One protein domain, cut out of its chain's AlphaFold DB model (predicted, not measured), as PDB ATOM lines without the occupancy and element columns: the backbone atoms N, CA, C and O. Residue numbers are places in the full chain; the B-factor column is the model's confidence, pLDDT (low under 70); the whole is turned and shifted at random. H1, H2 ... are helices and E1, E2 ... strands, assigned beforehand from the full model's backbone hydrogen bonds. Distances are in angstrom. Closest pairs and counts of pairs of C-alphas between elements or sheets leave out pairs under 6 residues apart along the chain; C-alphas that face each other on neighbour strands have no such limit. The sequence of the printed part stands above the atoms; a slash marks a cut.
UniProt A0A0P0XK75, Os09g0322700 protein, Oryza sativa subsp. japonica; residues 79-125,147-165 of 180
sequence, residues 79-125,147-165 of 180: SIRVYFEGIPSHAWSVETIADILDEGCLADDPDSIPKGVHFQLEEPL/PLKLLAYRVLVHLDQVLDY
ATOM      1  N   SER A  79     237.935 254.618 246.810       81.03
ATOM      2  CA  SER A  79     238.052 255.769 245.920       81.03
ATOM      3  C   SER A  79     237.951 255.287 244.486       81.03
ATOM      4  O   SER A  79     238.625 254.338 244.095       81.03
ATOM      5  N   ILE A  80     237.092 255.936 243.708       82.77
ATOM      6  CA  ILE A  80     236.845 255.581 242.315       82.77
ATOM      7  C   ILE A  80     237.319 256.697 241.388       82.77
ATOM      8  O   ILE A  80     237.160 257.881 241.686       82.77
ATOM      9  N   ARG A  81     237.883 256.315 240.244       84.51
ATOM     10  CA  ARG A  81     238.112 257.197 239.101       84.51
ATOM     11  C   ARG A  81     237.057 256.889 238.051       84.51
ATOM     12  O   ARG A  81     236.947 255.752 237.595       84.51
ATOM     13  N   VAL A  82     236.293 257.913 237.696       83.95
ATOM     14  CA  VAL A  82     235.200 257.845 236.724       83.95
ATOM     15  C   VAL A  82     235.599 258.635 235.484       83.95
ATOM     16  O   VAL A  82     236.216 259.696 235.599       83.95
ATOM     17  N   TYR A  83     235.231 258.131 234.312       86.90
ATOM     18  CA  TYR A  83     235.332 258.842 233.045       86.90
ATOM     19  C   TYR A  83     233.948 259.220 232.529       86.90
ATOM     20  O   TYR A  83     232.986 258.457 232.637       86.90
ATOM     21  N   PHE A  84     233.886 260.411 231.939       86.46
ATOM     22  CA  PHE A  84     232.692 260.959 231.314       86.46
ATOM     23  C   PHE A  84     232.958 261.177 229.831       86.46
ATOM     24  O   PHE A  84     233.875 261.910 229.456       86.46
ATOM     25  N   GLU A  85     232.127 260.578 228.988       89.32
ATOM     26  CA  GLU A  85     232.189 260.728 227.536       89.32
ATOM     27  C   GLU A  85     230.904 261.367 227.010       89.32
ATOM     28  O   GLU A  85     229.807 261.049 227.462       89.32
ATOM     29  N   GLY A  86     231.029 262.263 226.029       87.83
ATOM     30  CA  GLY A  86     229.884 262.926 225.391       87.83
ATOM     31  C   GLY A  86     229.479 264.267 226.009       87.83
ATOM     32  O   GLY A  86     228.574 264.917 225.488       87.83
ATOM     33  N   ILE A  87     230.162 264.724 227.065       85.81
ATOM     34  CA  ILE A  87     229.963 266.076 227.602       85.81
ATOM     35  C   ILE A  87     230.546 267.099 226.613       85.81
ATOM     36  O   ILE A  87     231.721 266.995 226.246       85.81
ATOM     37  N   PRO A  88     229.766 268.100 226.172       84.86
ATOM     38  CA  PRO A  88     230.273 269.157 225.306       84.86
ATOM     39  C   PRO A  88     231.383 269.966 225.981       84.86
ATOM     40  O   PRO A  88     231.278 270.312 227.153       84.86
ATOM     41  N   SER A  89     232.404 270.373 225.223       85.46
ATOM     42  CA  SER A  89     233.548 271.127 225.764       85.46
ATOM     43  C   SER A  89     233.162 272.443 226.452       85.46
ATOM     44  O   SER A  89     233.802 272.835 227.420       85.46
ATOM     45  N   HIS A  90     232.105 273.112 225.984       82.75
ATOM     46  CA  HIS A  90     231.596 274.354 226.576       82.75
ATOM     47  C   HIS A  90     230.770 274.140 227.854       82.75
ATOM     48  O   HIS A  90     230.505 275.103 228.563       82.75
ATOM     49  N   ALA A  91     230.351 272.901 228.122       84.27
ATOM     50  CA  ALA A  91     229.618 272.506 229.321       84.27
ATOM     51  C   ALA A  91     230.492 271.683 230.284       84.27
ATOM     52  O   ALA A  91     229.999 271.142 231.266       84.27
ATOM     53  N   TRP A  92     231.796 271.557 230.016       85.05
ATOM     54  CA  TRP A  92     232.709 270.849 230.903       85.05
ATOM     55  C   TRP A  92     233.045 271.719 232.118       85.05
ATOM     56  O   TRP A  92     233.967 272.536 232.081       85.05
ATOM     57  N   SER A  93     232.291 271.545 233.200       84.52
ATOM     58  CA  SER A  93     232.539 272.204 234.482       84.52
ATOM     59  C   SER A  93     232.360 271.232 235.647       84.52
ATOM     60  O   SER A  93     231.723 270.188 235.509       84.52
ATOM     61  N   VAL A  94     232.928 271.571 236.806       82.82
ATOM     62  CA  VAL A  94     232.798 270.747 238.019       82.82
ATOM     63  C   VAL A  94     231.333 270.643 238.447       82.82
ATOM     64  O   VAL A  94     230.899 269.579 238.869       82.82
ATOM     65  N   GLU A  95     230.568 271.719 238.280       82.80
ATOM     66  CA  GLU A  95     229.137 271.783 238.581       82.80
ATOM     67  C   GLU A  95     228.344 270.839 237.673       82.80
ATOM     68  O   GLU A  95     227.574 270.028 238.165       82.80
ATOM     69  N   THR A  96     228.612 270.848 236.360       83.35
ATOM     70  CA  THR A  96     227.974 269.912 235.418       83.35
ATOM     71  C   THR A  96     228.280 268.454 235.761       83.35
ATOM     72  O   THR A  96     227.395 267.605 235.708       83.35
ATOM     73  N   ILE A  97     229.525 268.144 236.135       82.77
ATOM     74  CA  ILE A  97     229.888 266.790 236.574       82.77
ATOM     75  C   ILE A  97     229.161 266.414 237.867       82.77
ATOM     76  O   ILE A  97     228.687 265.286 237.981       82.77
ATOM     77  N   ALA A  98     229.058 267.339 238.822       80.72
ATOM     78  CA  ALA A  98     228.334 267.114 240.066       80.72
ATOM     79  C   ALA A  98     226.848 266.828 239.808       80.72
ATOM     80  O   ALA A  98     226.343 265.852 240.350       80.72
ATOM     81  N   ASP A  99     226.193 267.585 238.926       81.25
ATOM     82  CA  ASP A  99     224.789 267.368 238.556       81.25
ATOM     83  C   ASP A  99     224.583 265.992 237.897       81.25
ATOM     84  O   ASP A  99     223.656 265.256 238.232       81.25
ATOM     85  N   ILE A 100     225.493 265.594 236.998       81.20
ATOM     86  CA  ILE A 100     225.454 264.271 236.353       81.20
ATOM     87  C   ILE A 100     225.647 263.145 237.380       81.20
ATOM     88  O   ILE A 100     225.001 262.100 237.281       81.20
ATOM     89  N   LEU A 101     226.556 263.325 238.342       78.67
ATOM     90  CA  LEU A 101     226.780 262.363 239.419       78.67
ATOM     91  C   LEU A 101     225.585 262.313 240.380       78.67
ATOM     92  O   LEU A 101     225.243 261.225 240.826       78.67
ATOM     93  N   ASP A 102     224.919 263.430 240.667       75.18
ATOM     94  CA  ASP A 102     223.751 263.457 241.556       75.18
ATOM     95  C   ASP A 102     222.568 262.674 240.953       75.18
ATOM     96  O   ASP A 102     221.974 261.824 241.615       75.18
ATOM     97  N   GLU A 103     222.299 262.841 239.650       68.14
ATOM     98  CA  GLU A 103     221.300 262.024 238.939       68.14
ATOM     99  C   GLU A 103     221.758 260.567 238.717       68.14
ATOM    100  O   GLU A 103     220.956 259.626 238.654       68.14
ATOM    101  N   GLY A 104     223.064 260.370 238.519       58.51
ATOM    102  CA  GLY A 104     223.635 259.136 237.987       58.51
ATOM    103  C   GLY A 104     224.109 258.130 239.034       58.51
ATOM    104  O   GLY A 104     223.930 256.926 238.815       58.51
ATOM    105  N   CYS A 105     224.699 258.598 240.136       59.74
ATOM    106  CA  CYS A 105     225.475 257.790 241.086       59.74
ATOM    107  C   CYS A 105     224.693 257.201 242.252       59.74
ATOM    108  O   CYS A 105     225.284 256.464 243.038       59.74
ATOM    109  N   LEU A 106     223.375 257.390 242.315       54.90
ATOM    110  CA  LEU A 106     222.513 256.540 243.140       54.90
ATOM    111  C   LEU A 106     222.341 255.138 242.507       54.90
ATOM    112  O   LEU A 106     221.233 254.631 242.353       54.90
ATOM    113  N   ALA A 107     223.431 254.542 242.020       54.48
ATOM    114  CA  ALA A 107     223.426 253.181 241.512       54.48
ATOM    115  C   ALA A 107     223.531 252.233 242.712       54.48
ATOM    116  O   ALA A 107     224.614 252.042 243.258       54.48
ATOM    117  N   ASP A 108     222.400 251.648 243.110       58.89
ATOM    118  CA  ASP A 108     222.352 250.576 244.117       58.89
ATOM    119  C   ASP A 108     223.142 249.331 243.677       58.89
ATOM    120  O   ASP A 108     223.544 248.513 244.503       58.89
ATOM    121  N   ASP A 109     223.367 249.191 242.369       64.93
ATOM    122  CA  ASP A 109     224.052 248.066 241.750       64.93
ATOM    123  C   ASP A 109     225.338 248.527 241.029       64.93
ATOM    124  O   ASP A 109     225.251 249.264 240.037       64.93
ATOM    125  N   PRO A 110     226.536 248.114 241.489       62.41
ATOM    126  CA  PRO A 110     227.796 248.464 240.838       62.41
ATOM    127  C   PRO A 110     227.924 247.868 239.429       62.41
ATOM    128  O   PRO A 110     228.605 248.460 238.589       62.41
ATOM    129  N   ASP A 111     227.241 246.753 239.143       68.10
ATOM    130  CA  ASP A 111     227.272 246.099 237.828       68.10
ATOM    131  C   ASP A 111     226.453 246.872 236.778       68.10
ATOM    132  O   ASP A 111     226.574 246.635 235.576       68.10
ATOM    133  N   SER A 112     225.664 247.862 237.210       67.07
ATOM    134  CA  SER A 112     224.920 248.765 236.325       67.07
ATOM    135  C   SER A 112     225.792 249.864 235.688       67.07
ATOM    136  O   SER A 112     225.278 250.725 234.970       67.07
ATOM    137  N   ILE A 113     227.107 249.856 235.930       65.36
ATOM    138  CA  ILE A 113     228.084 250.716 235.257       65.36
ATOM    139  C   ILE A 113     228.756 249.905 234.132       65.36
ATOM    140  O   ILE A 113     229.281 248.825 234.395       65.36
ATOM    141  N   PRO A 114     228.809 250.406 232.880       73.17
ATOM    142  CA  PRO A 114     228.622 251.798 232.468       73.17
ATOM    143  C   PRO A 114     227.157 252.226 232.318       73.17
ATOM    144  O   PRO A 114     226.318 251.480 231.816       73.17
ATOM    145  N   LYS A 115     226.870 253.480 232.683       72.54
ATOM    146  CA  LYS A 115     225.518 254.055 232.669       72.54
ATOM    147  C   LYS A 115     225.423 255.203 231.668       72.54
ATOM    148  O   LYS A 115     226.281 256.082 231.618       72.54
ATOM    149  N   GLY A 116     224.362 255.191 230.863       76.93
ATOM    150  CA  GLY A 116     224.012 256.301 229.981       76.93
ATOM    151  C   GLY A 116     223.059 257.266 230.680       76.93
ATOM    152  O   GLY A 116     222.002 256.846 231.145       76.93
ATOM    153  N   VAL A 117     223.410 258.547 230.717       78.42
ATOM    154  CA  VAL A 117     222.613 259.626 231.319       78.42
ATOM    155  C   VAL A 117     222.408 260.759 230.313       78.42
ATOM    156  O   VAL A 117     223.122 260.852 229.313       78.42
ATOM    157  N   HIS A 118     221.392 261.591 230.536       80.86
ATOM    158  CA  HIS A 118     221.112 262.741 229.680       80.86
ATOM    159  C   HIS A 118     221.461 264.022 230.422       80.86
ATOM    160  O   HIS A 118     220.785 264.377 231.377       80.86
ATOM    161  N   PHE A 119     222.471 264.739 229.944       77.63
ATOM    162  CA  PHE A 119     222.797 266.061 230.453       77.63
ATOM    163  C   PHE A 119     221.959 267.117 229.727       77.63
ATOM    164  O   PHE A 119     221.977 267.181 228.493       77.63
ATOM    165  N   GLN A 120     221.217 267.925 230.483       80.06
ATOM    166  CA  GLN A 120     220.340 268.958 229.938       80.06
ATOM    167  C   GLN A 120     220.971 270.338 230.093       80.06
ATOM    168  O   GLN A 120     221.333 270.746 231.191       80.06
ATOM    169  N   LEU A 121     221.061 271.075 228.988       75.19
ATOM    170  CA  LEU A 121     221.547 272.450 228.966       75.19
ATOM    171  C   LEU A 121     220.501 273.369 228.344       75.19
ATOM    172  O   LEU A 121     219.874 273.032 227.335       75.19
ATOM    173  N   GLU A 122     220.336 274.560 228.908       76.68
ATOM    174  CA  GLU A 122     219.492 275.582 228.303       76.68
ATOM    175  C   GLU A 122     220.079 276.058 226.966       76.68
ATOM    176  O   GLU A 122     221.258 276.399 226.865       76.68
ATOM    177  N   GLU A 123     219.248 276.113 225.919       70.77
ATOM    178  CA  GLU A 123     219.653 276.663 224.623       70.77
ATOM    179  C   GLU A 123     220.142 278.117 224.796       70.77
ATOM    180  O   GLU A 123     219.358 278.952 225.264       70.77
ATOM    181  N   PRO A 124     221.373 278.474 224.374       66.47
ATOM    182  CA  PRO A 124     221.885 279.839 224.474       66.47
ATOM    183  C   PRO A 124     220.955 280.873 223.825       66.47
ATOM    184  O   PRO A 124     220.317 280.615 222.802       66.47
ATOM    185  N   LEU A 125     220.877 282.073 224.410       64.95
ATOM    186  CA  LEU A 125     220.209 283.197 223.753       64.95
ATOM    187  C   LEU A 125     220.984 283.526 222.472       64.95
ATOM    188  O   LEU A 125     222.207 283.658 222.550       64.95
ATOM    189  N   PRO A 147     209.188 279.442 224.418       66.91
ATOM    190  CA  PRO A 147     209.646 278.547 225.477       66.91
ATOM    191  C   PRO A 147     211.118 278.150 225.294       66.91
ATOM    192  O   PRO A 147     211.584 277.991 224.158       66.91
ATOM    193  N   LEU A 148     211.840 277.992 226.406       63.73
ATOM    194  CA  LEU A 148     213.197 277.448 226.414       63.73
ATOM    195  C   LEU A 148     213.177 276.037 225.816       63.73
ATOM    196  O   LEU A 148     212.363 275.201 226.207       63.73
ATOM    197  N   LYS A 149     214.068 275.775 224.858       72.36
ATOM    198  CA  LYS A 149     214.379 274.410 224.440       72.36
ATOM    199  C   LYS A 149     215.556 273.931 225.278       72.36
ATOM    200  O   LYS A 149     216.561 274.631 225.376       72.36
ATOM    201  N   LEU A 150     215.414 272.753 225.871       78.07
ATOM    202  CA  LEU A 150     216.505 272.070 226.554       78.07
ATOM    203  C   LEU A 150     217.253 271.222 225.527       78.07
ATOM    204  O   LEU A 150     216.646 270.450 224.780       78.07
ATOM    205  N   LEU A 151     218.565 271.406 225.458       79.68
ATOM    206  CA  LEU A 151     219.464 270.557 224.695       79.68
ATOM    207  C   LEU A 151     219.818 269.358 225.569       79.68
ATOM    208  O   LEU A 151     220.355 269.541 226.656       79.68
ATOM    209  N   ALA A 152     219.517 268.150 225.102       84.30
ATOM    210  CA  ALA A 152     219.848 266.918 225.807       84.30
ATOM    211  C   ALA A 152     221.048 266.240 225.135       84.30
ATOM    212  O   ALA A 152     220.961 265.811 223.983       84.30
ATOM    213  N   TYR A 153     222.158 266.129 225.861       82.85
ATOM    214  CA  TYR A 153     223.351 265.406 225.435       82.85
ATOM    215  C   TYR A 153     223.384 264.034 226.095       82.85
ATOM    216  O   TYR A 153     223.209 263.913 227.305       82.85
ATOM    217  N   ARG A 154     223.625 262.987 225.302       85.91
ATOM    218  CA  ARG A 154     223.844 261.643 225.839       85.91
ATOM    219  C   ARG A 154     225.269 261.558 226.373       85.91
ATOM    220  O   ARG A 154     226.215 261.632 225.594       85.91
ATOM    221  N   VAL A 155     225.392 261.371 227.679       85.95
ATOM    222  CA  VAL A 155     226.665 261.212 228.380       85.95
ATOM    223  C   VAL A 155     226.806 259.757 228.816       85.95
ATOM    224  O   VAL A 155     225.856 259.157 229.322       85.95
ATOM    225  N   LEU A 156     227.980 259.176 228.594       85.21
ATOM    226  CA  LEU A 156     228.341 257.855 229.094       85.21
ATOM    227  C   LEU A 156     229.263 258.018 230.300       85.21
ATOM    228  O   LEU A 156     230.286 258.695 230.210       85.21
ATOM    229  N   VAL A 157     228.892 257.384 231.408       83.54
ATOM    230  CA  VAL A 157     229.668 257.365 232.648       83.54
ATOM    231  C   VAL A 157     230.195 255.956 232.862       83.54
ATOM    232  O   VAL A 157     229.412 255.002 232.908       83.54
ATOM    233  N   HIS A 158     231.513 255.810 232.993       83.66
ATOM    234  CA  HIS A 158     232.142 254.514 233.241       83.66
ATOM    235  C   HIS A 158     233.218 254.579 234.325       83.66
ATOM    236  O   HIS A 158     233.878 255.602 234.520       83.66
ATOM    237  N   LEU A 159     233.343 253.481 235.071       82.15
ATOM    238  CA  LEU A 159     234.386 253.299 236.075       82.15
ATOM    239  C   LEU A 159     235.678 252.887 235.378       82.15
ATOM    240  O   LEU A 159     235.699 251.917 234.626       82.15
ATOM    241  N   ASP A 160     236.757 253.591 235.688       85.93
ATOM    242  CA  ASP A 160     238.082 253.296 235.147       85.93
ATOM    243  C   ASP A 160     238.995 252.667 236.200       85.93
ATOM    244  O   ASP A 160     239.702 251.699 235.928       85.93
ATOM    245  N   GLN A 161     238.956 253.172 237.435       83.33
ATOM    246  CA  GLN A 161     239.751 252.608 238.521       83.33
ATOM    247  C   GLN A 161     238.975 252.596 239.831       83.33
ATOM    248  O   GLN A 161     238.300 253.565 240.165       83.33
ATOM    249  N   VAL A 162     239.135 251.522 240.603       83.29
ATOM    250  CA  VAL A 162     238.670 251.422 241.988       83.29
ATOM    251  C   VAL A 162     239.881 251.152 242.874       83.29
ATOM    252  O   VAL A 162     240.654 250.227 242.623       83.29
ATOM    253  N   LEU A 163     240.068 251.986 243.889       82.79
ATOM    254  CA  LEU A 163     241.067 251.834 244.940       82.79
ATOM    255  C   LEU A 163     240.352 251.405 246.219       82.79
ATOM    256  O   LEU A 163     239.415 252.076 246.646       82.79
ATOM    257  N   ASP A 164     240.804 250.302 246.810       85.11
ATOM    258  CA  ASP A 164     240.312 249.770 248.083       85.11
ATOM    259  C   ASP A 164     241.329 250.092 249.187       85.11
ATOM    260  O   ASP A 164     242.479 249.651 249.138       85.11
ATOM    261  N   TYR A 165     240.905 250.897 250.155       80.05
ATOM    262  CA  TYR A 165     241.681 251.315 251.322       80.05
ATOM    263  C   TYR A 165     241.289 250.558 252.590       80.05
ATOM    264  O   TYR A 165     241.705 250.940 253.688       80.05
TER     265      TYR A 165
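This is residues 79 to 125 and 147 to 165 of the 180 residues of the protein "Os09g0322700 protein" of Oryza sativa subsp. japonica (UniProt A0A0P0XK75). A long, strongly twisted ribbon of three antiparallel strands has one helix, H1, crossing one of its faces, with no named helix on the other. The long strand E3 runs through the ribbon, E1 beside its later residues and E2 beside its earlier ones. The printed part has 66 residues, with named elements E1, H1, E2, E3 along the chain; the sheet's order is E1, E3, E2 and the class is mixed, helices and strands. It is only just loose, close to compact, with a radius of gyration of the C-alphas of 13.3 A, and a rod spanning 47 by 20 by 16 A.

Edge strand E1, residues 79 to 85, is antiparallel to inner strand E3, residues 150 to 164, at 149 degrees; N 83 and O 158 are 2.9 A apart, within hydrogen-bond range. H1, residues 94 to 104, is on the sheet at a height of 6.8 A, over E3, and runs across the strands at 88 degrees to E3 on the local plane. Every O i to N i+4 pair in H1 is within hydrogen-bond range. Edge strand E2, residues 115 to 122, comes closest to H1 at the C-alphas of Ile 100 and Phe 119, 6.7 A apart. E2 is antiparallel to E3 at 138 degrees, with N 119 and O 153 within hydrogen-bond range at 2.9 A. E1 and E2 are apart. E1, H1 and E2 form a split strand-helix-strand unit, two strands running the same way with E3 between them, and its crossover is left-handed. H1 and the sheet make two layers, the helix on one face.

E1 starts at C-alpha 79 (238.052, 255.769, 245.920) and measures 19.9 A. H1 measures 14.8 A and E2 22.8 A. E3 measures 39.1 A, bends by 51 degrees at residue 161 and ends at C-alpha 164 (240.312, 249.770, 248.083).

The C-alphas of Pro 147 and Tyr 165, the two farthest apart, are 49.4 A apart. Residues 126 to 146 are cut out, with 11.7 A between C-alphas 125 and 147. The links E1 to H1 and H1 to E2 are short. Mean pLDDT of the printed part is 77.5, with residues 103 to 113, 124 to 125 and 147 to 148 under 70.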